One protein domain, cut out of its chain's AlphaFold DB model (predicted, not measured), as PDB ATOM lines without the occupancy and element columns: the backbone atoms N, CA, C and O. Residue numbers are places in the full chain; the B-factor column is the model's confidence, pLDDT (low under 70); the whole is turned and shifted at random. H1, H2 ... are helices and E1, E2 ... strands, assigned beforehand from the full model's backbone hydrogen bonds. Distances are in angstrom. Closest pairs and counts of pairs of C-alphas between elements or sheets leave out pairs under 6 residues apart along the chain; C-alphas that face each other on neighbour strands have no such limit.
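AT A GLANCE: This is residues 248 to 338 and 382 to 466 of the 468 residues of an uncharacterized protein of Photorhabdus sp. S10-54 (UniProt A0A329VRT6). The model is one large, twisted and curled sheet of eight strands, with the helices H4 and H5 packed on one face, H5 over the E1 and E2 part and H4 by the E4 and E5 part, while the small hairpin E10 and E11 comes between these helices along the chain and meets the sheet through E11, which touches E7. H2 packs on the opposite face near the E2 and E3 edge, while H1 lies far out in the loop from E1 to E2. The printed part has 176 residues with five named helices and eleven named strands, in the order E1 H1 E2 E3 H2 H3 E4 E5 E6 E7 E8 E9 H4 E10 E11 H5. The sheet's order is E3, E2, E1, E4, E5, E9, E7, E6, all antiparallel, and the class is mixed, helices and strands. The whole is compact, with a radius of gyration of the C-alphas of 16.4 A and spans of 50 by 42 by 33 A.

IN THESE COORDINATES: The sheet's longer strands are E1, residues 253 to 261, 25.6 A from first to last C-alpha; E2, residues 273 to 282, 29.4 A; and E3, residues 285 to 294, 27.1 A. E1 begins at C-alpha 253, (110.736, 3.763, -1.075). The other strands of this sheet are E4, residues 317 to 322, E5, residues 328 to 332, E9, residues 415 to 420, E7, residues 393 to 398, and E6, residues 385 to 390. E8, residues 411 to 413, pairs with no named strand. E10 is residues 442 to 444 and E11 residues 452 to 456. The helices are H1, residues 266 to 269, H2, residues 297 to 303, H3, residues 305 to 309, H4, residues 433 to 440, and H5, residues 457 to 466, 15.1 A long and ending at C-alpha 466, (90.754, 9.005, 10.750).

HOW THE PARTS SIT: E3 and E6 are the sheet's edge strands, and from edge to edge the strands' lines turn by 117 degrees. In the hairpin E2 and E3, N 276 and O 292 are 2.9 A apart, within hydrogen-bond range. E1 and E4 are antiparallel at 163 degrees, with N 258 and O 319 at 2.9 A. E5 and E9 are antiparallel at 158 degrees, with N 330 and O 418 at 2.8 A. E9 and E7 stand at 144 degrees, with N 396 and O 415 at 2.8 A. H4 and H5 are on one face of the sheet and with it make two layers, helices on one face of a sheet. H5's closest C-alpha pair with E1 is Tyr 259 and Ala 462, 5.5 A. H4's closest with E5 is Leu 329 and Ile 434, 7.1 A. H4 and H5 are close but not clearly touching, about perpendicular at 84 degrees, with the C-alphas of Phe 438 and Phe 458 closest at 7.6 A. In the hairpin E10 and E11, N 453 and O 443 are 2.9 A apart. H2 and H5 lie on opposite faces; H2's height over the sheet is 9.3 A. H3 only grazes the sheet with residues 306 to 309, and H1 is not on it. Every O i to N i+4 pair is within hydrogen-bond range in H2 and H4; H5 has 4 of 6, H3 has 0 of 1 but 2 of 2 O i to N i+3 pairs, and H1 is too short for an i+4 pair.

THE WHOLE: The C-alphas of Glu 302 and Asn 405 are the two farthest apart, 51.1 A. Residues 339 to 381 are not printed, and C-alphas 338 and 382 are 21.7 A apart across this cut. The links E7 to E8 and E9 to H4 are long, with 12 residues each. E8 runs on into E9 at 8 degrees. Mean pLDDT of the printed part is 85.6; residues 264 to 270, 382, 400 to 412 and 445 to 452 are under 70.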
ATOM      1  N   ILE A 248     114.781   6.171  11.027       87.00
ATOM      2  CA  ILE A 248     114.092   4.927  10.708       87.00
ATOM      3  C   ILE A 248     114.957   4.125   9.736       87.00
ATOM      4  O   ILE A 248     115.215   4.563   8.617       87.00
ATOM      5  N   ASP A 249     115.369   2.925  10.142       85.88
ATOM      6  CA  ASP A 249     116.167   2.019   9.308       85.88
ATOM      7  C   ASP A 249     115.294   1.257   8.293       85.88
ATOM      8  O   ASP A 249     115.126   0.039   8.353       85.88
ATOM      9  N   LEU A 250     114.682   2.004   7.371       90.56
ATOM     10  CA  LEU A 250     113.921   1.465   6.247       90.56
ATOM     11  C   LEU A 250     114.616   1.802   4.918       90.56
ATOM     12  O   LEU A 250     115.179   2.892   4.795       90.56
ATOM     13  N   PRO A 251     114.578   0.888   3.928       91.06
ATOM     14  CA  PRO A 251     115.047   1.165   2.574       91.06
ATOM     15  C   PRO A 251     114.292   2.321   1.919       91.06
ATOM     16  O   PRO A 251     113.125   2.566   2.236       91.06
ATOM     17  N   ASP A 252     114.952   2.964   0.958       93.31
ATOM     18  CA  ASP A 252     114.348   4.014   0.150       93.31
ATOM     19  C   ASP A 252     113.119   3.479  -0.594       93.31
ATOM     20  O   ASP A 252     113.167   2.418  -1.225       93.31
ATOM     21  N   LEU A 253     112.005   4.201  -0.504       93.75
ATOM     22  CA  LEU A 253     110.736   3.763  -1.075       93.75
ATOM     23  C   LEU A 253     109.779   4.937  -1.249       93.75
ATOM     24  O   LEU A 253     109.731   5.830  -0.409       93.75
ATOM     25  N   LYS A 254     108.965   4.897  -2.304       96.88
ATOM     26  CA  LYS A 254     107.837   5.816  -2.489       96.88
ATOM     27  C   LYS A 254     106.541   5.041  -2.389       96.88
ATOM     28  O   LYS A 254     106.305   4.149  -3.206       96.88
ATOM     29  N   ILE A 255     105.696   5.371  -1.420       97.19
ATOM     30  CA  ILE A 255     104.469   4.619  -1.148       97.19
ATOM     31  C   ILE A 255     103.256   5.504  -0.949       97.19
ATOM     32  O   ILE A 255     103.346   6.608  -0.427       97.19
ATOM     33  N   THR A 256     102.105   4.946  -1.299       98.25
ATOM     34  CA  THR A 256     100.799   5.489  -0.938       98.25
ATOM     35  C   THR A 256     100.144   4.545   0.057       98.25
ATOM     36  O   THR A 256      99.970   3.351  -0.204       98.25
ATOM     37  N   LEU A 257      99.776   5.076   1.216       98.31
ATOM     38  CA  LEU A 257      99.054   4.359   2.251       98.31
ATOM     39  C   LEU A 257      97.568   4.660   2.152       98.31
ATOM     40  O   LEU A 257      97.181   5.816   2.009       98.31
ATOM     41  N   VAL A 258      96.731   3.636   2.303       97.81
ATOM     42  CA  VAL A 258      95.278   3.801   2.364       97.81
ATOM     43  C   VAL A 258      94.719   3.067   3.573       97.81
ATOM     44  O   VAL A 258      94.880   1.854   3.702       97.81
ATOM     45  N   TYR A 259      94.019   3.790   4.448       96.50
ATOM     46  CA  TYR A 259      93.265   3.211   5.562       96.50
ATOM     47  C   TYR A 259      91.775   3.494   5.399       96.50
ATOM     48  O   TYR A 259      91.388   4.642   5.200       96.50
ATOM     49  N   ILE A 260      90.938   2.459   5.500       93.75
ATOM     50  CA  ILE A 260      89.497   2.550   5.241       93.75
ATOM     51  C   ILE A 260      88.682   2.263   6.500       93.75
ATOM     52  O   ILE A 260      88.822   1.228   7.154       93.75
ATOM     53  N   ARG A 261      87.722   3.146   6.768       90.25
ATOM     54  CA  ARG A 261      86.675   2.994   7.772       90.25
ATOM     55  C   ARG A 261      85.312   2.887   7.087       90.25
ATOM     56  O   ARG A 261      84.935   3.718   6.269       90.25
ATOM     57  N   ILE A 262      84.554   1.860   7.457       87.56
ATOM     58  CA  ILE A 262      83.163   1.631   7.051       87.56
ATOM     59  C   ILE A 262      82.352   1.286   8.316       87.56
ATOM     60  O   ILE A 262      82.060   0.108   8.570       87.56
ATOM     61  N   PRO A 263      82.015   2.282   9.159       73.75
ATOM     62  CA  PRO A 263      81.085   2.130  10.269       73.75
ATOM     63  C   PRO A 263      79.753   1.530   9.797       73.75
ATOM     64  O   PRO A 263      79.377   1.622   8.627       73.75
ATOM     65  N   ALA A 264      79.022   0.897  10.715       69.81
ATOM     66  CA  ALA A 264      77.794   0.163  10.395       69.81
ATOM     67  C   ALA A 264      76.729   1.015   9.676       69.81
ATOM     68  O   ALA A 264      75.930   0.481   8.911       69.81
ATOM     69  N   GLU A 265      76.737   2.324   9.898       64.88
ATOM     70  CA  GLU A 265      75.804   3.277   9.296       64.88
ATOM     71  C   GLU A 265      76.181   3.610   7.853       64.88
ATOM     72  O   GLU A 265      75.324   3.553   6.975       64.88
ATOM     73  N   TYR A 266      77.473   3.791   7.567       65.75
ATOM     74  CA  TYR A 266      77.964   3.942   6.198       65.75
ATOM     75  C   TYR A 266      77.652   2.730   5.329       65.75
ATOM     76  O   TYR A 266      77.392   2.879   4.141       65.75
ATOM     77  N   LYS A 267      77.562   1.525   5.909       65.19
ATOM     78  CA  LYS A 267      77.099   0.346   5.156       65.19
ATOM     79  C   LYS A 267      75.677   0.505   4.612       65.19
ATOM     80  O   LYS A 267      75.378  -0.097   3.584       65.19
ATOM     81  N   LYS A 268      74.808   1.280   5.277       65.06
ATOM     82  CA  LYS A 268      73.447   1.571   4.795       65.06
ATOM     83  C   LYS A 268      73.474   2.571   3.637       65.06
ATOM     84  O   LYS A 268      72.765   2.362   2.658       65.06
ATOM     85  N   ASN A 269      74.342   3.579   3.725       64.75
ATOM     86  CA  ASN A 269      74.464   4.648   2.727       64.75
ATOM     87  C   ASN A 269      75.464   4.335   1.599       64.75
ATOM     88  O   ASN A 269      75.568   5.092   0.643       64.75
ATOM     89  N   LYS A 270      76.186   3.207   1.687       69.44
ATOM     90  CA  LYS A 270      77.329   2.839   0.825       69.44
ATOM     91  C   LYS A 270      78.466   3.870   0.830       69.44
ATOM     92  O   LYS A 270      79.239   3.947  -0.122       69.44
ATOM     93  N   GLU A 271      78.579   4.627   1.908       83.31
ATOM     94  CA  GLU A 271      79.665   5.576   2.122       83.31
ATOM     95  C   GLU A 271      80.897   4.842   2.659       83.31
ATOM     96  O   GLU A 271      80.822   3.721   3.175       83.31
ATOM     97  N   ILE A 272      82.059   5.465   2.521       90.56
ATOM     98  CA  ILE A 272      83.286   5.024   3.180       90.56
ATOM     99  C   ILE A 272      83.962   6.252   3.765       90.56
ATOM    100  O   ILE A 272      83.608   7.370   3.438       90.56
ATOM    101  N   LEU A 273      84.966   6.062   4.603       91.75
ATOM    102  CA  LEU A 273      85.920   7.115   4.904       91.75
ATOM    103  C   LEU A 273      87.308   6.529   4.701       91.75
ATOM    104  O   LEU A 273      87.646   5.534   5.345       91.75
ATOM    105  N   ALA A 274      88.085   7.102   3.791       95.50
ATOM    106  CA  ALA A 274      89.429   6.636   3.499       95.50
ATOM    107  C   ALA A 274      90.451   7.760   3.664       95.50
ATOM    108  O   ALA A 274      90.265   8.857   3.145       95.50
ATOM    109  N   SER A 275      91.522   7.446   4.389       97.19
ATOM    110  CA  SER A 275      92.718   8.271   4.532       97.19
ATOM    111  C   SER A 275      93.736   7.789   3.526       97.19
ATOM    112  O   SER A 275      94.005   6.589   3.464       97.19
ATOM    113  N   ILE A 276      94.248   8.723   2.732       98.19
ATOM    114  CA  ILE A 276      95.269   8.511   1.714       98.19
ATOM    115  C   ILE A 276      96.481   9.327   2.147       98.19
ATOM    116  O   ILE A 276      96.349  10.539   2.321       98.19
ATOM    117  N   VAL A 277      97.627   8.680   2.344       98.25
ATOM    118  CA  VAL A 277      98.867   9.340   2.772       98.25
ATOM    119  C   VAL A 277     100.001   8.944   1.841       98.25
ATOM    120  O   VAL A 277     100.307   7.758   1.730       98.25
ATOM    121  N   ASP A 278     100.642   9.927   1.222       98.12
ATOM    122  CA  ASP A 278     101.818   9.712   0.386       98.12
ATOM    123  C   ASP A 278     103.090   9.903   1.205       98.12
ATOM    124  O   ASP A 278     103.265  10.901   1.912       98.12
ATOM    125  N   ILE A 279     103.971   8.909   1.127       97.69
ATOM    126  CA  ILE A 279     105.188   8.819   1.921       97.69
ATOM    127  C   ILE A 279     106.374   8.540   1.014       97.69
ATOM    128  O   ILE A 279     106.347   7.593   0.226       97.69
ATOM    129  N   ASP A 280     107.445   9.294   1.230       97.00
ATOM    130  CA  ASP A 280     108.760   9.000   0.677       97.00
ATOM    131  C   ASP A 280     109.719   8.647   1.815       97.00
ATOM    132  O   ASP A 280     109.807   9.338   2.829       97.00
ATOM    133  N   ILE A 281     110.447   7.549   1.661       95.94
ATOM    134  CA  ILE A 281     111.526   7.145   2.552       95.94
ATOM    135  C   ILE A 281     112.819   7.362   1.789       95.94
ATOM    136  O   ILE A 281     112.988   6.829   0.693       95.94
ATOM    137  N   HIS A 282     113.720   8.146   2.366       94.81
ATOM    138  CA  HIS A 282     115.094   8.263   1.896       94.81
ATOM    139  C   HIS A 282     115.997   8.729   3.033       94.81
ATOM    140  O   HIS A 282     115.539   9.407   3.960       94.81
ATOM    141  N   ASN A 283     117.289   8.400   2.977       90.06
ATOM    142  CA  ASN A 283     118.264   8.819   3.994       90.06
ATOM    143  C   ASN A 283     117.825   8.452   5.428       90.06
ATOM    144  O   ASN A 283     117.938   9.260   6.354       90.06
ATOM    145  N   LYS A 284     117.269   7.244   5.605       90.31
ATOM    146  CA  LYS A 284     116.746   6.745   6.894       90.31
ATOM    147  C   LYS A 284     115.709   7.667   7.549       90.31
ATOM    148  O   LYS A 284     115.597   7.734   8.775       90.31
ATOM    149  N   THR A 285     114.982   8.425   6.737       94.12
ATOM    150  CA  THR A 285     113.948   9.350   7.188       94.12
ATOM    151  C   THR A 285     112.700   9.123   6.354       94.12
ATOM    152  O   THR A 285     112.762   9.035   5.129       94.12
ATOM    153  N   LEU A 286     111.573   8.994   7.045       96.12
ATOM    154  CA  LEU A 286     110.250   8.882   6.452       96.12
ATOM    155  C   LEU A 286     109.660  10.287   6.362       96.12
ATOM    156  O   LEU A 286     109.528  10.937   7.393       96.12
ATOM    157  N   PHE A 287     109.284  10.733   5.170       97.69
ATOM    158  CA  PHE A 287     108.625  12.012   4.908       97.69
ATOM    159  C   PHE A 287     107.161  11.781   4.567       97.69
ATOM    160  O   PHE A 287     106.829  10.870   3.812       97.69
ATOM    161  N   ILE A 288     106.284  12.601   5.133       97.31
ATOM    162  CA  ILE A 288     104.843  12.578   4.888       97.31
ATOM    163  C   ILE A 288     104.547  13.749   3.960       97.31
ATOM    164  O   ILE A 288     104.470  14.897   4.393       97.31
ATOM    165  N   ASN A 289     104.434  13.449   2.671       95.69
ATOM    166  CA  ASN A 289     104.370  14.463   1.626       95.69
ATOM    167  C   ASN A 289     102.975  15.077   1.541       95.69
ATOM    168  O   ASN A 289     102.809  16.293   1.613       95.69
ATOM    169  N   GLU A 290     101.965  14.217   1.418       94.88
ATOM    170  CA  GLU A 290     100.579  14.629   1.251       94.88
ATOM    171  C   GLU A 290      99.643  13.718   2.039       94.88
ATOM    172  O   GLU A 290      99.909  12.535   2.261       94.88
ATOM    173  N   HIS A 291      98.516  14.287   2.461       95.94
ATOM    174  CA  HIS A 291      97.405  13.550   3.037       95.94
ATOM    175  C   HIS A 291      96.092  14.061   2.453       95.94
ATOM    176  O   HIS A 291      95.898  15.265   2.274       95.94
ATOM    177  N   SER A 292      95.151  13.150   2.214       95.62
ATOM    178  CA  SER A 292      93.775  13.529   1.938       95.62
ATOM    179  C   SER A 292      92.754  12.515   2.445       95.62
ATOM    180  O   SER A 292      93.010  11.312   2.491       95.62
ATOM    181  N   LEU A 293      91.561  13.019   2.772       95.12
ATOM    182  CA  LEU A 293      90.391  12.207   3.095       95.12
ATOM    183  C   LEU A 293      89.437  12.139   1.902       95.12
ATOM    184  O   LEU A 293      89.285  13.104   1.149       95.12
ATOM    185  N   VAL A 294      88.777  10.995   1.744       94.38
ATOM    186  CA  VAL A 294      87.676  10.801   0.793       94.38
ATOM    187  C   VAL A 294      86.536  10.030   1.444       94.38
ATOM    188  O   VAL A 294      86.768   9.109   2.228       94.38
ATOM    189  N   GLU A 295      85.304  10.392   1.091       91.19
ATOM    190  CA  GLU A 295      84.086   9.843   1.710       91.19
ATOM    191  C   GLU A 295      83.312   8.866   0.798       91.19
ATOM    192  O   GLU A 295      82.249   8.343   1.137       91.19
ATOM    193  N   SER A 296      83.845   8.591  -0.395       90.44
ATOM    194  CA  SER A 296      83.227   7.673  -1.351       90.44
ATOM    195  C   SER A 296      84.256   6.778  -2.025       90.44
ATOM    196  O   SER A 296      85.417   7.150  -2.216       90.44
ATOM    197  N   GLN A 297      83.809   5.584  -2.417       90.88
ATOM    198  CA  GLN A 297      84.642   4.640  -3.156       90.88
ATOM    199  C   GLN A 297      85.070   5.213  -4.515       90.88
ATOM    200  O   GLN A 297      86.227   5.061  -4.890       90.88
ATOM    201  N   SER A 298      84.188   5.930  -5.217       91.12
ATOM    202  CA  SER A 298      84.527   6.543  -6.507       91.12
ATOM    203  C   SER A 298      85.649   7.576  -6.379       91.12
ATOM    204  O   SER A 298      86.595   7.545  -7.160       91.12
ATOM    205  N   ALA A 299      85.594   8.445  -5.361       94.06
ATOM    206  CA  ALA A 299      86.650   9.427  -5.109       94.06
ATOM    207  C   ALA A 299      87.976   8.758  -4.702       94.06
ATOM    208  O   ALA A 299      89.052   9.199  -5.105       94.06
ATOM    209  N   LEU A 300      87.905   7.662  -3.937       95.19
ATOM    210  CA  LEU A 300      89.074   6.850  -3.604       95.19
ATOM    211  C   LEU A 300      89.709   6.228  -4.851       95.19
ATOM    212  O   LEU A 300      90.924   6.250  -4.994       95.19
ATOM    213  N   GLU A 301      88.906   5.691  -5.762       94.38
ATOM    214  CA  GLU A 301      89.376   5.092  -7.014       94.38
ATOM    215  C   GLU A 301      89.926   6.118  -8.014       94.38
ATOM    216  O   GLU A 301      90.778   5.785  -8.843       94.38
ATOM    217  N   GLU A 302      89.433   7.355  -7.962       94.31
ATOM    218  CA  GLU A 302      89.942   8.468  -8.756       94.31
ATOM    219  C   GLU A 302      91.332   8.897  -8.283       94.31
ATOM    220  O   GLU A 302      92.258   8.959  -9.096       94.31
ATOM    221  N   LYS A 303      91.496   9.107  -6.970       94.81
ATOM    222  CA  LYS A 303      92.789   9.463  -6.368       94.81
ATOM    223  C   LYS A 303      93.790   8.309  -6.414       94.81
ATOM    224  O   LYS A 303      94.931   8.486  -6.826       94.81
ATOM    225  N   CYS A 304      93.351   7.107  -6.060       95.06
ATOM    226  CA  CYS A 304      94.177   5.909  -5.980       95.06
ATOM    227  C   CYS A 304      93.742   4.899  -7.045       95.06
ATOM    228  O   CYS A 304      92.976   3.974  -6.774       95.06
ATOM    229  N   LYS A 305      94.272   5.025  -8.270       92.62
ATOM    230  CA  LYS A 305      93.883   4.165  -9.411       92.62
ATOM    231  C   LYS A 305      94.010   2.661  -9.135       92.62
ATOM    232  O   LYS A 305      93.229   1.884  -9.684       92.62
ATOM    233  N   PHE A 306      94.958   2.243  -8.290       92.44
ATOM    234  CA  PHE A 306      95.135   0.836  -7.907       92.44
ATOM    235  C   PHE A 306      93.932   0.276  -7.128       92.44
ATOM    236  O   PHE A 306      93.648  -0.919  -7.217       92.44
ATOM    237  N   MET A 307      93.153   1.130  -6.454       93.81
ATOM    238  CA  MET A 307      91.955   0.723  -5.713       93.81
ATOM    239  C   MET A 307      90.847   0.190  -6.629       93.81
ATOM    240  O   MET A 307      90.072  -0.656  -6.194       93.81
ATOM    241  N   LYS A 308      90.827   0.561  -7.921       92.00
ATOM    242  CA  LYS A 308      89.882   0.012  -8.920       92.00
ATOM    243  C   LYS A 308      90.009  -1.499  -9.107       92.00
ATOM    244  O   LYS A 308      89.099  -2.145  -9.618       92.00
ATOM    245  N   LYS A 309      91.165  -2.067  -8.749       88.75
ATOM    246  CA  LYS A 309      91.438  -3.508  -8.832       88.75
ATOM    247  C   LYS A 309      91.018  -4.258  -7.572       88.75
ATOM    248  O   LYS A 309      91.097  -5.482  -7.542       88.75
ATOM    249  N   ILE A 310      90.567  -3.544  -6.542       86.75
ATOM    250  CA  ILE A 310      90.175  -4.123  -5.265       86.75
ATOM    251  C   ILE A 310      88.656  -4.308  -5.280       86.75
ATOM    252  O   ILE A 310      87.914  -3.338  -5.159       86.75
ATOM    253  N   PRO A 311      88.156  -5.549  -5.421       77.50
ATOM    254  CA  PRO A 311      86.742  -5.792  -5.706       77.50
ATOM    255  C   PRO A 311      85.826  -5.444  -4.530       77.50
ATOM    256  O   PRO A 311      84.631  -5.220  -4.709       77.50
ATOM    257  N   LYS A 312      86.364  -5.463  -3.307       85.62
ATOM    258  CA  LYS A 312      85.594  -5.227  -2.093       85.62
ATOM    259  C   LYS A 312      86.454  -4.602  -1.011       85.62
ATOM    260  O   LYS A 312      87.489  -5.149  -0.636       85.62
ATOM    261  N   LEU A 313      85.955  -3.497  -0.473       88.50
ATOM    262  CA  LEU A 313      86.534  -2.816   0.675       88.50
ATOM    263  C   LEU A 313      85.943  -3.372   1.972       88.50
ATOM    264  O   LEU A 313      84.761  -3.727   2.050       88.50
ATOM    265  N   TYR A 314      86.775  -3.437   3.006       87.00
ATOM    266  CA  TYR A 314      86.379  -3.888   4.335       87.00
ATOM    267  C   TYR A 314      86.631  -2.782   5.359       87.00
ATOM    268  O   TYR A 314      87.549  -1.978   5.216       87.00
ATOM    269  N   ASN A 315      85.811  -2.735   6.408       87.81
ATOM    270  CA  ASN A 315      86.067  -1.836   7.531       87.81
ATOM    271  C   ASN A 315      87.420  -2.181   8.172       87.81
ATOM    272  O   ASN A 315      87.696  -3.363   8.370       87.81
ATOM    273  N   GLU A 316      88.213  -1.166   8.516       87.88
ATOM    274  CA  GLU A 316      89.565  -1.299   9.083       87.88
ATOM    275  C   GLU A 316      90.571  -1.969   8.135       87.88
ATOM    276  O   GLU A 316      91.576  -2.528   8.582       87.88
ATOM    277  N   SER A 317      90.310  -1.933   6.824       91.06
ATOM    278  CA  SER A 317      91.282  -2.405   5.838       91.06
ATOM    279  C   SER A 317      92.406  -1.389   5.651       91.06
ATOM    280  O   SER A 317      92.192  -0.176   5.687       91.06
ATOM    281  N   PHE A 318      93.612  -1.921   5.469       94.94
ATOM    282  CA  PHE A 318      94.830  -1.165   5.229       94.94
ATOM    283  C   PHE A 318      95.501  -1.681   3.958       94.94
ATOM    284  O   PHE A 318      95.659  -2.898   3.786       94.94
ATOM    285  N   TYR A 319      95.898  -0.745   3.103       96.50
ATOM    286  CA  TYR A 319      96.603  -0.985   1.854       96.50
ATOM    287  C   TYR A 319      97.861  -0.126   1.807       96.50
ATOM    288  O   TYR A 319      97.865   1.021   2.254       96.50
ATOM    289  N   LEU A 320      98.920  -0.691   1.250       97.56
ATOM    290  CA  LEU A 320     100.205  -0.044   1.058       97.56
ATOM    291  C   LEU A 320     100.611  -0.297  -0.390       97.56
ATOM    292  O   LEU A 320     100.743  -1.446  -0.805       97.56
ATOM    293  N   PHE A 321     100.747   0.767  -1.167       97.56
ATOM    294  CA  PHE A 321     101.046   0.691  -2.590       97.56
ATOM    295  C   PHE A 321     102.442   1.229  -2.868       97.56
ATOM    296  O   PHE A 321     102.732   2.372  -2.530       97.56
ATOM    297  N   ASP A 322     103.284   0.414  -3.493       96.88
ATOM    298  CA  ASP A 322     104.594   0.821  -3.983       96.88
ATOM    299  C   ASP A 322     104.425   1.580  -5.300       96.88
ATOM    300  O   ASP A 322     103.983   1.034  -6.316       96.88
ATOM    301  N   ASN A 323     104.781   2.863  -5.286       95.62
ATOM    302  CA  ASN A 323     104.640   3.737  -6.440       95.62
ATOM    303  C   ASN A 323     105.679   3.471  -7.535       95.62
ATOM    304  O   ASN A 323     105.472   3.928  -8.662       95.62
ATOM    305  N   VAL A 324     106.750   2.734  -7.251       93.88
ATOM    306  CA  VAL A 324     107.799   2.363  -8.205       93.88
ATOM    307  C   VAL A 324     107.493   0.998  -8.815       93.88
ATOM    308  O   VAL A 324     107.267   0.912 -10.022       93.88
ATOM    309  N   GLU A 325     107.402  -0.049  -7.992       94.06
ATOM    310  CA  GLU A 325     107.168  -1.426  -8.461       94.06
ATOM    311  C   GLU A 325     105.706  -1.679  -8.863       94.06
ATOM    312  O   GLU A 325     105.396  -2.661  -9.539       94.06
ATOM    313  N   LYS A 326     104.794  -0.767  -8.495       95.50
ATOM    314  CA  LYS A 326     103.346  -0.871  -8.742       95.50
ATOM    315  C   LYS A 326     102.734  -2.127  -8.118       95.50
ATOM    316  O   LYS A 326     101.821  -2.725  -8.693       95.50
ATOM    317  N   ILE A 327     103.214  -2.496  -6.931       96.19
ATOM    318  CA  ILE A 327     102.685  -3.593  -6.121       96.19
ATOM    319  C   ILE A 327     101.806  -3.025  -5.008       96.19
ATOM    320  O   ILE A 327     102.199  -2.116  -4.283       96.19
ATOM    321  N   CYS A 328     100.606  -3.576  -4.849       96.69
ATOM    322  CA  CYS A 328      99.715  -3.281  -3.734       96.69
ATOM    323  C   CYS A 328      99.798  -4.402  -2.699       96.69
ATOM    324  O   CYS A 328      99.398  -5.533  -2.975       96.69
ATOM    325  N   LEU A 329     100.237  -4.075  -1.490       96.81
ATOM    326  CA  LEU A 329     100.159  -4.931  -0.316       96.81
ATOM    327  C   LEU A 329      98.878  -4.626   0.463       96.81
ATOM    328  O   LEU A 329      98.526  -3.474   0.700       96.81
ATOM    329  N   SER A 330      98.187  -5.670   0.905       94.44
ATOM    330  CA  SER A 330      97.076  -5.567   1.850       94.44
ATOM    331  C   SER A 330      97.233  -6.596   2.958       94.44
ATOM    332  O   SER A 330      97.806  -7.667   2.745       94.44
ATOM    333  N   ARG A 331      96.706  -6.283   4.145       91.19
ATOM    334  CA  ARG A 331      96.700  -7.217   5.273       91.19
ATOM    335  C   ARG A 331      95.316  -7.377   5.882       91.19
ATOM    336  O   ARG A 331      94.631  -6.393   6.166       91.19
ATOM    337  N   TYR A 332      94.908  -8.610   6.157       87.25
ATOM    338  CA  TYR A 332      93.596  -8.875   6.748       87.25
ATOM    339  C   TYR A 332      93.604 -10.082   7.682       87.25
ATOM    340  O   TYR A 332      94.440 -10.976   7.583       87.25
ATOM    341  N   HIS A 333      92.630 -10.105   8.586       82.62
ATOM    342  CA  HIS A 333      92.260 -11.277   9.369       82.62
ATOM    343  C   HIS A 333      90.826 -11.689   9.000       82.62
ATOM    344  O   HIS A 333      90.003 -10.849   8.638       82.62
ATOM    345  N   SER A 334      90.514 -12.981   9.066       78.88
ATOM    346  CA  SER A 334      89.167 -13.516   8.838       78.88
ATOM    347  C   SER A 334      89.015 -14.859   9.541       78.88
ATOM    348  O   SER A 334      90.011 -15.481   9.900       78.88
ATOM    349  N   ASP A 335      87.789 -15.371   9.637       72.94
ATOM    350  CA  ASP A 335      87.515 -16.690  10.231       72.94
ATOM    351  C   ASP A 335      88.144 -17.863   9.456       72.94
ATOM    352  O   ASP A 335      88.209 -18.980   9.961       72.94
ATOM    353  N   ARG A 336      88.637 -17.622   8.232       72.44
ATOM    354  CA  ARG A 336      89.381 -18.606   7.423       72.44
ATOM    355  C   ARG A 336      90.884 -18.621   7.711       72.44
ATOM    356  O   ARG A 336      91.592 -19.483   7.183       72.44
ATOM    357  N   ILE A 337      91.378 -17.638   8.460       79.94
ATOM    358  CA  ILE A 337      92.772 -17.551   8.886       79.94
ATOM    359  C   ILE A 337      92.853 -18.177  10.281       79.94
ATOM    360  O   ILE A 337      92.030 -17.827  11.133       79.94
ATOM    361  N   PRO A 338      93.801 -19.103  10.524       72.69
ATOM    362  CA  PRO A 338      93.959 -19.704  11.841       72.69
ATOM    363  C   PRO A 338      94.110 -18.633  12.925       72.69
ATOM    364  O   PRO A 338      94.566 -17.521  12.671       72.69
ATOM    365  N   TYR A 382     112.167 -11.527  23.138       65.50
ATOM    366  CA  TYR A 382     110.942 -12.343  23.235       65.50
ATOM    367  C   TYR A 382     109.963 -12.043  22.092       65.50
ATOM    368  O   TYR A 382     109.075 -12.835  21.762       65.50
ATOM    369  N   GLU A 383     110.111 -10.865  21.508       73.94
ATOM    370  CA  GLU A 383     109.298 -10.336  20.444       73.94
ATOM    371  C   GLU A 383     109.787 -10.782  19.063       73.94
ATOM    372  O   GLU A 383     110.954 -10.649  18.699       73.94
ATOM    373  N   HIS A 384     108.857 -11.305  18.270       76.69
ATOM    374  CA  HIS A 384     109.121 -11.854  16.951       76.69
ATOM    375  C   HIS A 384     107.904 -11.670  16.047       76.69
ATOM    376  O   HIS A 384     106.754 -11.680  16.497       76.69
ATOM    377  N   ILE A 385     108.149 -11.564  14.744       84.56
ATOM    378  CA  ILE A 385     107.126 -11.769  13.724       84.56
ATOM    379  C   ILE A 385     107.347 -13.150  13.116       84.56
ATOM    380  O   ILE A 385     108.314 -13.396  12.400       84.56
ATOM    381  N   TYR A 386     106.437 -14.060  13.420       84.25
ATOM    382  CA  TYR A 386     106.399 -15.402  12.870       84.25
ATOM    383  C   TYR A 386     105.714 -15.388  11.516       84.25
ATOM    384  O   TYR A 386     104.645 -14.795  11.386       84.25
ATOM    385  N   LEU A 387     106.297 -16.067  10.534       85.31
ATOM    386  CA  LEU A 387     105.862 -16.036   9.144       85.31
ATOM    387  C   LEU A 387     105.655 -17.453   8.607       85.31
ATOM    388  O   LEU A 387     106.480 -18.331   8.848       85.31
ATOM    389  N   GLN A 388     104.585 -17.660   7.845       86.44
ATOM    390  CA  GLN A 388     104.290 -18.917   7.156       86.44
ATOM    391  C   GLN A 388     103.825 -18.619   5.723       86.44
ATOM    392  O   GLN A 388     102.694 -18.144   5.537       86.44
ATOM    393  N   PRO A 389     104.658 -18.877   4.700       87.81
ATOM    394  CA  PRO A 389     104.233 -18.798   3.310       87.81
ATOM    395  C   PRO A 389     103.114 -19.796   3.006       87.81
ATOM    396  O   PRO A 389     103.090 -20.921   3.508       87.81
ATOM    397  N   ARG A 390     102.167 -19.398   2.155       86.56
ATOM    398  CA  ARG A 390     101.058 -20.256   1.728       86.56
ATOM    399  C   ARG A 390     100.710 -19.994   0.267       86.56
ATOM    400  O   ARG A 390      99.792 -19.235  -0.041       86.56
ATOM    401  N   GLY A 391     101.415 -20.664  -0.641       88.69
ATOM    402  CA  GLY A 391     101.331 -20.335  -2.064       88.69
ATOM    403  C   GLY A 391     101.820 -18.904  -2.275       88.69
ATOM    404  O   GLY A 391     102.926 -18.583  -1.860       88.69
ATOM    405  N   ASN A 392     100.975 -18.043  -2.845       92.69
ATOM    406  CA  ASN A 392     101.301 -16.625  -3.041       92.69
ATOM    407  C   ASN A 392     100.990 -15.739  -1.815       92.69
ATOM    408  O   ASN A 392     101.297 -14.549  -1.828       92.69
ATOM    409  N   ASP A 393     100.357 -16.290  -0.778       92.31
ATOM    410  CA  ASP A 393     100.015 -15.593   0.466       92.31
ATOM    411  C   ASP A 393     101.164 -15.672   1.485       92.31
ATOM    412  O   ASP A 393     101.941 -16.631   1.484       92.31
ATOM    413  N   LEU A 394     101.191 -14.744   2.444       93.00
ATOM    414  CA  LEU A 394     102.070 -14.825   3.613       93.00
ATOM    415  C   LEU A 394     101.280 -14.606   4.905       93.00
ATOM    416  O   LEU A 394     100.805 -13.505   5.185       93.00
ATOM    417  N   LEU A 395     101.154 -15.652   5.720       91.19
ATOM    418  CA  LEU A 395     100.578 -15.524   7.054       91.19
ATOM    419  C   LEU A 395     101.630 -14.982   8.017       91.19
ATOM    420  O   LEU A 395     102.768 -15.445   7.999       91.19
ATOM    421  N   TYR A 396     101.237 -14.060   8.895       90.69
ATOM    422  CA  TYR A 396     102.109 -13.569   9.952       90.69
ATOM    423  C   TYR A 396     101.416 -13.442  11.307       90.69
ATOM    424  O   TYR A 396     100.223 -13.141  11.412       90.69
ATOM    425  N   PHE A 397     102.201 -13.634  12.361       85.50
ATOM    426  CA  PHE A 397     101.808 -13.435  13.746       85.50
ATOM    427  C   PHE A 397     102.894 -12.655  14.478       85.50
ATOM    428  O   PHE A 397     104.055 -13.042  14.462       85.50
ATOM    429  N   VAL A 398     102.504 -11.571  15.143       82.81
ATOM    430  CA  VAL A 398     103.407 -10.769  15.973       82.81
ATOM    431  C   VAL A 398     103.261 -11.220  17.418       82.81
ATOM    432  O   VAL A 398     102.185 -11.037  18.007       82.81
ATOM    433  N   SER A 399     104.310 -11.819  17.983       73.19
ATOM    434  CA  SER A 399     104.280 -12.234  19.381       73.19
ATOM    435  C   SER A 399     104.264 -11.023  20.310       73.19
ATOM    436  O   SER A 399     104.944 -10.024  20.063       73.19
ATOM    437  N   PRO A 400     103.465 -11.076  21.388       66.12
ATOM    438  CA  PRO A 400     103.627 -10.129  22.478       66.12
ATOM    439  C   PRO A 400     104.978 -10.363  23.166       66.12
ATOM    440  O   PRO A 400     105.476 -11.488  23.208       66.12
ATOM    441  N   CYS A 401     105.535  -9.311  23.760       63.78
ATOM    442  CA  CYS A 401     106.704  -9.423  24.625       63.78
ATOM    443  C   CYS A 401     106.266  -9.988  25.987       63.78
ATOM    444  O   CYS A 401     106.107  -9.266  26.970       63.78
ATOM    445  N   ASN A 402     106.010 -11.294  26.032       55.53
ATOM    446  CA  ASN A 402     105.652 -11.975  27.267       55.53
ATOM    447  C   ASN A 402     106.932 -12.357  28.012       55.53
ATOM    448  O   ASN A 402     107.646 -13.276  27.610       55.53
ATOM    449  N   SER A 403     107.212 -11.694  29.137       47.03
ATOM    450  CA  SER A 403     108.121 -12.286  30.119       47.03
ATOM    451  C   SER A 403     107.486 -13.567  30.701       47.03
ATOM    452  O   SER A 403     106.257 -13.694  30.677       47.03
ATOM    453  N   PRO A 404     108.272 -14.516  31.250       40.22
ATOM    454  CA  PRO A 404     107.792 -15.838  31.684       40.22
ATOM    455  C   PRO A 404     106.592 -15.863  32.655       40.22
ATOM    456  O   PRO A 404     105.974 -16.908  32.813       40.22
ATOM    457  N   ASN A 405     106.238 -14.728  33.273       38.66
ATOM    458  CA  ASN A 405     105.172 -14.600  34.274       38.66
ATOM    459  C   ASN A 405     103.987 -13.721  33.819       38.66
ATOM    460  O   ASN A 405     103.193 -13.287  34.653       38.66
ATOM    461  N   GLN A 406     103.867 -13.394  32.526       44.50
ATOM    462  CA  GLN A 406     102.737 -12.603  32.023       44.50
ATOM    463  C   GLN A 406     101.513 -13.462  31.688       44.50
ATOM    464  O   GLN A 406     101.618 -14.585  31.196       44.50
ATOM    465  N   THR A 407     100.323 -12.897  31.910       47.69
ATOM    466  CA  THR A 407      99.047 -13.506  31.521       47.69
ATOM    467  C   THR A 407      98.994 -13.686  30.003       47.69
ATOM    468  O   THR A 407      99.066 -12.714  29.251       47.69
ATOM    469  N   ILE A 408      98.836 -14.928  29.535       50.75
ATOM    470  CA  ILE A 408      98.729 -15.227  28.104       50.75
ATOM    471  C   ILE A 408      97.475 -14.547  27.539       50.75
ATOM    472  O   ILE A 408      96.366 -14.678  28.065       50.75
ATOM    473  N   ALA A 409      97.640 -13.805  26.442       52.09
ATOM    474  CA  ALA A 409      96.508 -13.223  25.735       52.09
ATOM    475  C   ALA A 409      95.547 -14.336  25.290       52.09
ATOM    476  O   ALA A 409      95.944 -15.261  24.583       52.09
ATOM    477  N   LYS A 410      94.268 -14.207  25.664       52.88
ATOM    478  CA  LYS A 410      93.228 -15.214  25.388       52.88
ATOM    479  C   LYS A 410      93.174 -15.615  23.915       52.88
ATOM    480  O   LYS A 410      92.970 -16.779  23.611       52.88
ATOM    481  N   GLU A 411      93.379 -14.667  23.007       59.31
ATOM    482  CA  GLU A 411      93.475 -14.928  21.574       59.31
ATOM    483  C   GLU A 411      94.532 -14.027  20.942       59.31
ATOM    484  O   GLU A 411      94.590 -12.821  21.204       59.31
ATOM    485  N   ASN A 412      95.332 -14.620  20.067       69.31
ATOM    486  CA  ASN A 412      96.296 -13.919  19.242       69.31
ATOM    487  C   ASN A 412      95.922 -14.104  17.767       69.31
ATOM    488  O   ASN A 412      95.807 -15.224  17.265       69.31
ATOM    489  N   LEU A 413      95.679 -12.982  17.089       77.75
ATOM    490  CA  LEU A 413      95.273 -12.975  15.689       77.75
ATOM    491  C   LEU A 413      96.488 -13.191  14.788       77.75
ATOM    492  O   LEU A 413      97.515 -12.535  14.959       77.75
ATOM    493  N   ILE A 414      96.326 -14.079  13.813       83.75
ATOM    494  CA  ILE A 414      97.216 -14.206  12.660       83.75
ATOM    495  C   ILE A 414      96.612 -13.391  11.528       83.75
ATOM    496  O   ILE A 414      95.400 -13.411  11.309       83.75
ATOM    497  N   TYR A 415      97.452 -12.696  10.789       90.19
ATOM    498  CA  TYR A 415      97.049 -11.908   9.637       90.19
ATOM    499  C   TYR A 415      97.584 -12.557   8.369       90.19
ATOM    500  O   TYR A 415      98.581 -13.269   8.397       90.19
ATOM    501  N   ASN A 416      96.905 -12.322   7.257       92.00
ATOM    502  CA  ASN A 416      97.367 -12.705   5.935       92.00
ATOM    503  C   ASN A 416      97.798 -11.457   5.171       92.00
ATOM    504  O   ASN A 416      97.045 -10.479   5.145       92.00
ATOM    505  N   ILE A 417      98.970 -11.514   4.550       95.00
ATOM    506  CA  ILE A 417      99.473 -10.532   3.596       95.00
ATOM    507  C   ILE A 417      99.151 -11.039   2.195       95.00
ATOM    508  O   ILE A 417      99.470 -12.175   1.839       95.00
ATOM    509  N   LEU A 418      98.529 -10.169   1.404       94.38
ATOM    510  CA  LEU A 418      98.302 -10.368  -0.022       94.38
ATOM    511  C   LEU A 418      98.982  -9.252  -0.797       94.38
ATOM    512  O   LEU A 418      98.793  -8.078  -0.474       94.38
ATOM    513  N   THR A 419      99.697  -9.631  -1.848       95.81
ATOM    514  CA  THR A 419     100.328  -8.710  -2.791       95.81
ATOM    515  C   THR A 419      99.728  -8.878  -4.177       95.81
ATOM    516  O   THR A 419      99.606  -9.995  -4.683       95.81
ATOM    517  N   MET A 420      99.353  -7.759  -4.784       95.12
ATOM    518  CA  MET A 420      98.752  -7.687  -6.113       95.12
ATOM    519  C   MET A 420      99.617  -6.805  -7.002       95.12
ATOM    520  O   MET A 420     100.040  -5.734  -6.569       95.12
ATOM    521  N   ASP A 421      99.860  -7.231  -8.234       93.56
ATOM    522  CA  ASP A 421     100.563  -6.414  -9.218       93.56
ATOM    523  C   ASP A 421      99.661  -5.332  -9.839       93.56
ATOM    524  O   ASP A 421      98.463  -5.216  -9.550       93.56
ATOM    525  N   LYS A 422     100.245  -4.544 -10.748       89.25
ATOM    526  CA  LYS A 422      99.562  -3.483 -11.503       89.25
ATOM    527  C   LYS A 422      98.342  -3.964 -12.304       89.25
ATOM    528  O   LYS A 422      97.465  -3.159 -12.625       89.25
ATOM    529  N   GLU A 423      98.283  -5.246 -12.659       89.19
ATOM    530  CA  GLU A 423      97.187  -5.838 -13.430       89.19
ATOM    531  C   GLU A 423      96.053  -6.322 -12.514       89.19
ATOM    532  O   GLU A 423      94.930  -6.540 -12.978       89.19
ATOM    533  N   GLY A 424      96.307  -6.390 -11.204       87.69
ATOM    534  CA  GLY A 424      95.412  -6.984 -10.221       87.69
ATOM    535  C   GLY A 424      95.565  -8.501 -10.154       87.69
ATOM    536  O   GLY A 424      94.623  -9.187  -9.758       87.69
ATOM    537  N   LYS A 425      96.718  -9.043 -10.556       92.00
ATOM    538  CA  LYS A 425      97.050 -10.452 -10.371       92.00
ATOM    539  C   LYS A 425      97.817 -10.619  -9.068       92.00
ATOM    540  O   LYS A 425      98.687  -9.827  -8.713       92.00
ATOM    541  N   GLN A 426      97.484 -11.684  -8.352       93.62
ATOM    542  CA  GLN A 426      98.171 -12.021  -7.122       93.62
ATOM    543  C   GLN A 426      99.588 -12.531  -7.410       93.62
ATOM    544  O   GLN A 426      99.764 -13.491  -8.165       93.62
ATOM    545  N   VAL A 427     100.573 -11.926  -6.752       95.69
ATOM    546  CA  VAL A 427     101.994 -12.307  -6.803       95.69
ATOM    547  C   VAL A 427     102.452 -12.840  -5.450       95.69
ATOM    548  O   VAL A 427     101.762 -12.638  -4.449       95.69
ATOM    549  N   ASN A 428     103.581 -13.550  -5.413       95.94
ATOM    550  CA  ASN A 428     104.099 -14.138  -4.180       95.94
ATOM    551  C   ASN A 428     104.525 -13.046  -3.193       95.94
ATOM    552  O   ASN A 428     105.514 -12.353  -3.433       95.94
ATOM    553  N   ALA A 429     103.808 -12.937  -2.071       95.31
ATOM    554  CA  ALA A 429     104.055 -11.930  -1.045       95.31
ATOM    555  C   ALA A 429     105.466 -11.996  -0.455       95.31
ATOM    556  O   ALA A 429     106.039 -10.949  -0.166       95.31
ATOM    557  N   MET A 430     106.045 -13.189  -0.305       93.06
ATOM    558  CA  MET A 430     107.378 -13.361   0.284       93.06
ATOM    559  C   MET A 430     108.498 -12.805  -0.615       93.06
ATOM    560  O   MET A 430     109.552 -12.427  -0.117       93.06
ATOM    561  N   GLU A 431     108.265 -12.740  -1.927       93.31
ATOM    562  CA  GLU A 431     109.254 -12.298  -2.923       93.31
ATOM    563  C   GLU A 431     109.232 -10.780  -3.166       93.31
ATOM    564  O   GLU A 431     110.096 -10.269  -3.874       93.31
ATOM    565  N   GLN A 432     108.260 -10.045  -2.608       94.50
ATOM    566  CA  GLN A 432     108.110  -8.610  -2.878       94.50
ATOM    567  C   GLN A 432     108.890  -7.743  -1.879       94.50
ATOM    568  O   GLN A 432     108.766  -7.913  -0.660       94.50
ATOM    569  N   ASN A 433     109.595  -6.724  -2.382       92.62
ATOM    570  CA  ASN A 433     110.334  -5.755  -1.560       92.62
ATOM    571  C   ASN A 433     109.419  -5.030  -0.563       92.62
ATOM    572  O   ASN A 433     109.740  -4.901   0.622       92.62
ATOM    573  N   ILE A 434     108.228  -4.649  -1.023       94.75
ATOM    574  CA  ILE A 434     107.193  -3.995  -0.220       94.75
ATOM    575  C   ILE A 434     106.803  -4.798   1.037       94.75
ATOM    576  O   ILE A 434     106.507  -4.211   2.078       94.75
ATOM    577  N   THR A 435     106.850  -6.136   0.980       95.19
ATOM    578  CA  THR A 435     106.544  -7.015   2.118       95.19
ATOM    579  C   THR A 435     107.642  -6.951   3.168       95.19
ATOM    580  O   THR A 435     107.345  -6.799   4.353       95.19
ATOM    581  N   SER A 436     108.908  -7.011   2.747       92.31
ATOM    582  CA  SER A 436     110.061  -6.858   3.645       92.31
ATOM    583  C   SER A 436     110.023  -5.504   4.361       92.31
ATOM    584  O   SER A 436     110.167  -5.431   5.581       92.31
ATOM    585  N   ILE A 437     109.726  -4.432   3.621       93.12
ATOM    586  CA  ILE A 437     109.639  -3.068   4.161       93.12
ATOM    587  C   ILE A 437     108.441  -2.928   5.112       93.12
ATOM    588  O   ILE A 437     108.572  -2.357   6.196       93.12
ATOM    589  N   PHE A 438     107.290  -3.517   4.773       95.25
ATOM    590  CA  PHE A 438     106.133  -3.582   5.667       95.25
ATOM    591  C   PHE A 438     106.465  -4.293   6.990       95.25
ATOM    592  O   PHE A 438     106.139  -3.766   8.052       95.25
ATOM    593  N   LEU A 439     107.148  -5.440   6.956       92.94
ATOM    594  CA  LEU A 439     107.540  -6.178   8.164       92.94
ATOM    595  C   LEU A 439     108.574  -5.412   9.005       92.94
ATOM    596  O   LEU A 439     108.402  -5.302  10.217       92.94
ATOM    597  N   ARG A 440     109.576  -4.790   8.368       92.06
ATOM    598  CA  ARG A 440     110.562  -3.908   9.028       92.06
ATOM    599  C   ARG A 440     109.931  -2.680   9.673       92.06
ATOM    600  O   ARG A 440     110.486  -2.127  10.612       92.06
ATOM    601  N   SER A 441     108.765  -2.248   9.194       92.62
ATOM    602  CA  SER A 441     108.070  -1.081   9.741       92.62
ATOM    603  C   SER A 441     107.312  -1.354  11.049       92.62
ATOM    604  O   SER A 441     106.687  -0.445  11.601       92.62
ATOM    605  N   PHE A 442     107.332  -2.586  11.567       90.88
ATOM    606  CA  PHE A 442     106.821  -2.877  12.904       90.88
ATOM    607  C   PHE A 442     107.708  -2.246  13.972       90.88
ATOM    608  O   PHE A 442     108.916  -2.104  13.827       90.88
ATOM    609  N   THR A 443     107.077  -1.835  15.065       85.25
ATOM    610  CA  THR A 443     107.713  -0.966  16.051       85.25
ATOM    611  C   THR A 443     107.744  -1.637  17.411       85.25
ATOM    612  O   THR A 443     106.696  -2.124  17.858       85.25
ATOM    613  N   ASN A 444     108.875  -1.554  18.100       78.69
ATOM    614  CA  ASN A 444     108.968  -1.870  19.517       78.69
ATOM    615  C   ASN A 444     108.842  -0.580  20.326       78.69
ATOM    616  O   ASN A 444     109.307   0.477  19.901       78.69
ATOM    617  N   ASP A 445     108.158  -0.642  21.460       67.31
ATOM    618  CA  ASP A 445     107.964   0.472  22.382       67.31
ATOM    619  C   ASP A 445     107.169   1.686  21.862       67.31
ATOM    620  O   ASP A 445     106.697   2.464  22.675       67.31
ATOM    621  N   ILE A 446     106.910   1.887  20.568       60.31
ATOM    622  CA  ILE A 446     106.299   3.139  20.048       60.31
ATOM    623  C   ILE A 446     104.850   3.420  20.507       60.31
ATOM    624  O   ILE A 446     104.415   4.559  20.438       60.31
ATOM    625  N   LEU A 447     104.070   2.442  20.981       57.34
ATOM    626  CA  LEU A 447     102.687   2.692  21.467       57.34
ATOM    627  C   LEU A 447     102.316   1.946  22.750       57.34
ATOM    628  O   LEU A 447     101.283   2.223  23.358       57.34
ATOM    629  N   LYS A 448     103.109   0.958  23.137       56.69
ATOM    630  CA  LYS A 448     102.925   0.187  24.356       56.69
ATOM    631  C   LYS A 448     104.303  -0.133  24.891       56.69
ATOM    632  O   LYS A 448     105.175  -0.492  24.109       56.69
ATOM    633  N   LEU A 449     104.490   0.046  26.188       54.06
ATOM    634  CA  LEU A 449     105.805  -0.133  26.783       54.06
ATOM    635  C   LEU A 449     106.138  -1.597  26.896       54.06
ATOM    636  O   LEU A 449     105.298  -2.389  27.321       54.06
ATOM    637  N   ARG A 450     107.383  -1.907  26.555       56.75
ATOM    638  CA  ARG A 450     107.956  -3.243  26.534       56.75
ATOM    639  C   ARG A 450     107.063  -4.199  25.752       56.75
ATOM    640  O   ARG A 450     106.874  -5.335  26.159       56.75
ATOM    641  N   GLU A 451     106.449  -3.706  24.678       61.41
ATOM    642  CA  GLU A 451     105.557  -4.465  23.812       61.41
ATOM    643  C   GLU A 451     105.772  -4.053  22.355       61.41
ATOM    644  O   GLU A 451     105.730  -2.873  21.991       61.41
ATOM    645  N   VAL A 452     105.885  -5.057  21.490       59.81
ATOM    646  CA  VAL A 452     105.808  -4.839  20.052       59.81
ATOM    647  C   VAL A 452     104.382  -4.505  19.647       59.81
ATOM    648  O   VAL A 452     103.393  -5.097  20.091       59.81
ATOM    649  N   SER A 453     104.271  -3.524  18.759       73.19
ATOM    650  CA  SER A 453     102.988  -3.143  18.209       73.19
ATOM    651  C   SER A 453     102.443  -4.220  17.277       73.19
ATOM    652  O   SER A 453     103.135  -4.700  16.392       73.19
ATOM    653  N   LYS A 454     101.156  -4.551  17.420       77.38
ATOM    654  CA  LYS A 454     100.470  -5.499  16.525       77.38
ATOM    655  C   LYS A 454     100.145  -4.914  15.139       77.38
ATOM    656  O   LYS A 454      99.578  -5.624  14.312       77.38
ATOM    657  N   SER A 455     100.487  -3.650  14.894       85.25
ATOM    658  CA  SER A 455     100.362  -2.965  13.606       85.25
ATOM    659  C   SER A 455     101.664  -2.258  13.235       85.25
ATOM    660  O   SER A 455     102.435  -1.836  14.104       85.25
ATOM    661  N   SER A 456     101.896  -2.115  11.931       91.56
ATOM    662  CA  SER A 456     103.061  -1.417  11.395       91.56
ATOM    663  C   SER A 456     102.994   0.095  11.624       91.56
ATOM    664  O   SER A 456     101.921   0.663  11.842       91.56
ATOM    665  N   LEU A 457     104.143   0.770  11.536       93.50
ATOM    666  CA  LEU A 457     104.223   2.231  11.546       93.50
ATOM    667  C   LEU A 457     103.380   2.849  10.425       93.50
ATOM    668  O   LEU A 457     102.630   3.787  10.683       93.50
ATOM    669  N   PHE A 458     103.433   2.283   9.218       95.69
ATOM    670  CA  PHE A 458     102.637   2.757   8.084       95.69
ATOM    671  C   PHE A 458     101.140   2.736   8.380       95.69
ATOM    672  O   PHE A 458     100.450   3.736   8.200       95.69
ATOM    673  N   GLU A 459     100.632   1.626   8.914       93.94
ATOM    674  CA  GLU A 459      99.220   1.545   9.262       93.94
ATOM    675  C   GLU A 459      98.833   2.613  10.286       93.94
ATOM    676  O   GLU A 459      97.791   3.247  10.144       93.94
ATOM    677  N   LYS A 460      99.677   2.852  11.294       92.56
ATOM    678  CA  LYS A 460      99.426   3.893  12.297       92.56
ATOM    679  C   LYS A 460      99.373   5.280  11.672       92.56
ATOM    680  O   LYS A 460      98.468   6.029  12.022       92.56
ATOM    681  N   ILE A 461     100.290   5.596  10.753       95.38
ATOM    682  CA  ILE A 461     100.310   6.881  10.041       95.38
ATOM    683  C   ILE A 461      99.002   7.080   9.274       95.38
ATOM    684  O   ILE A 461      98.334   8.090   9.458       95.38
ATOM    685  N   ALA A 462      98.575   6.100   8.477       95.88
ATOM    686  CA  ALA A 462      97.335   6.221   7.708       95.88
ATOM    687  C   ALA A 462      96.090   6.300   8.609       95.88
ATOM    688  O   ALA A 462      95.174   7.087   8.361       95.88
ATOM    689  N   LYS A 463      96.071   5.511   9.688       93.31
ATOM    690  CA  LYS A 463      94.970   5.440  10.654       93.31
ATOM    691  C   LYS A 463      94.801   6.728  11.459       93.31
ATOM    692  O   LYS A 463      93.674   7.058  11.828       93.31
ATOM    693  N   ILE A 464      95.890   7.455  11.735       92.44
ATOM    694  CA  ILE A 464      95.867   8.605  12.646       92.44
ATOM    695  C   ILE A 464      94.926   9.710  12.162       92.44
ATOM    696  O   ILE A 464      94.221  10.284  12.977       92.44
ATOM    697  N   TYR A 465      94.854   9.941  10.850       92.75
ATOM    698  CA  TYR A 465      94.015  10.978  10.242       92.75
ATOM    699  C   TYR A 465      92.507  10.711  10.348       92.75
ATOM    700  O   TYR A 465      91.695  11.621  10.187       92.75
ATOM    701  N   ILE A 466      92.138   9.455  10.607       89.19
ATOM    702  CA  ILE A 466      90.754   9.005  10.750       89.19
ATOM    703  C   ILE A 466      90.385   8.837  12.222       89.19
ATOM    704  O   ILE A 466      89.304   9.236  12.636       89.19
TER     705      ILE A 466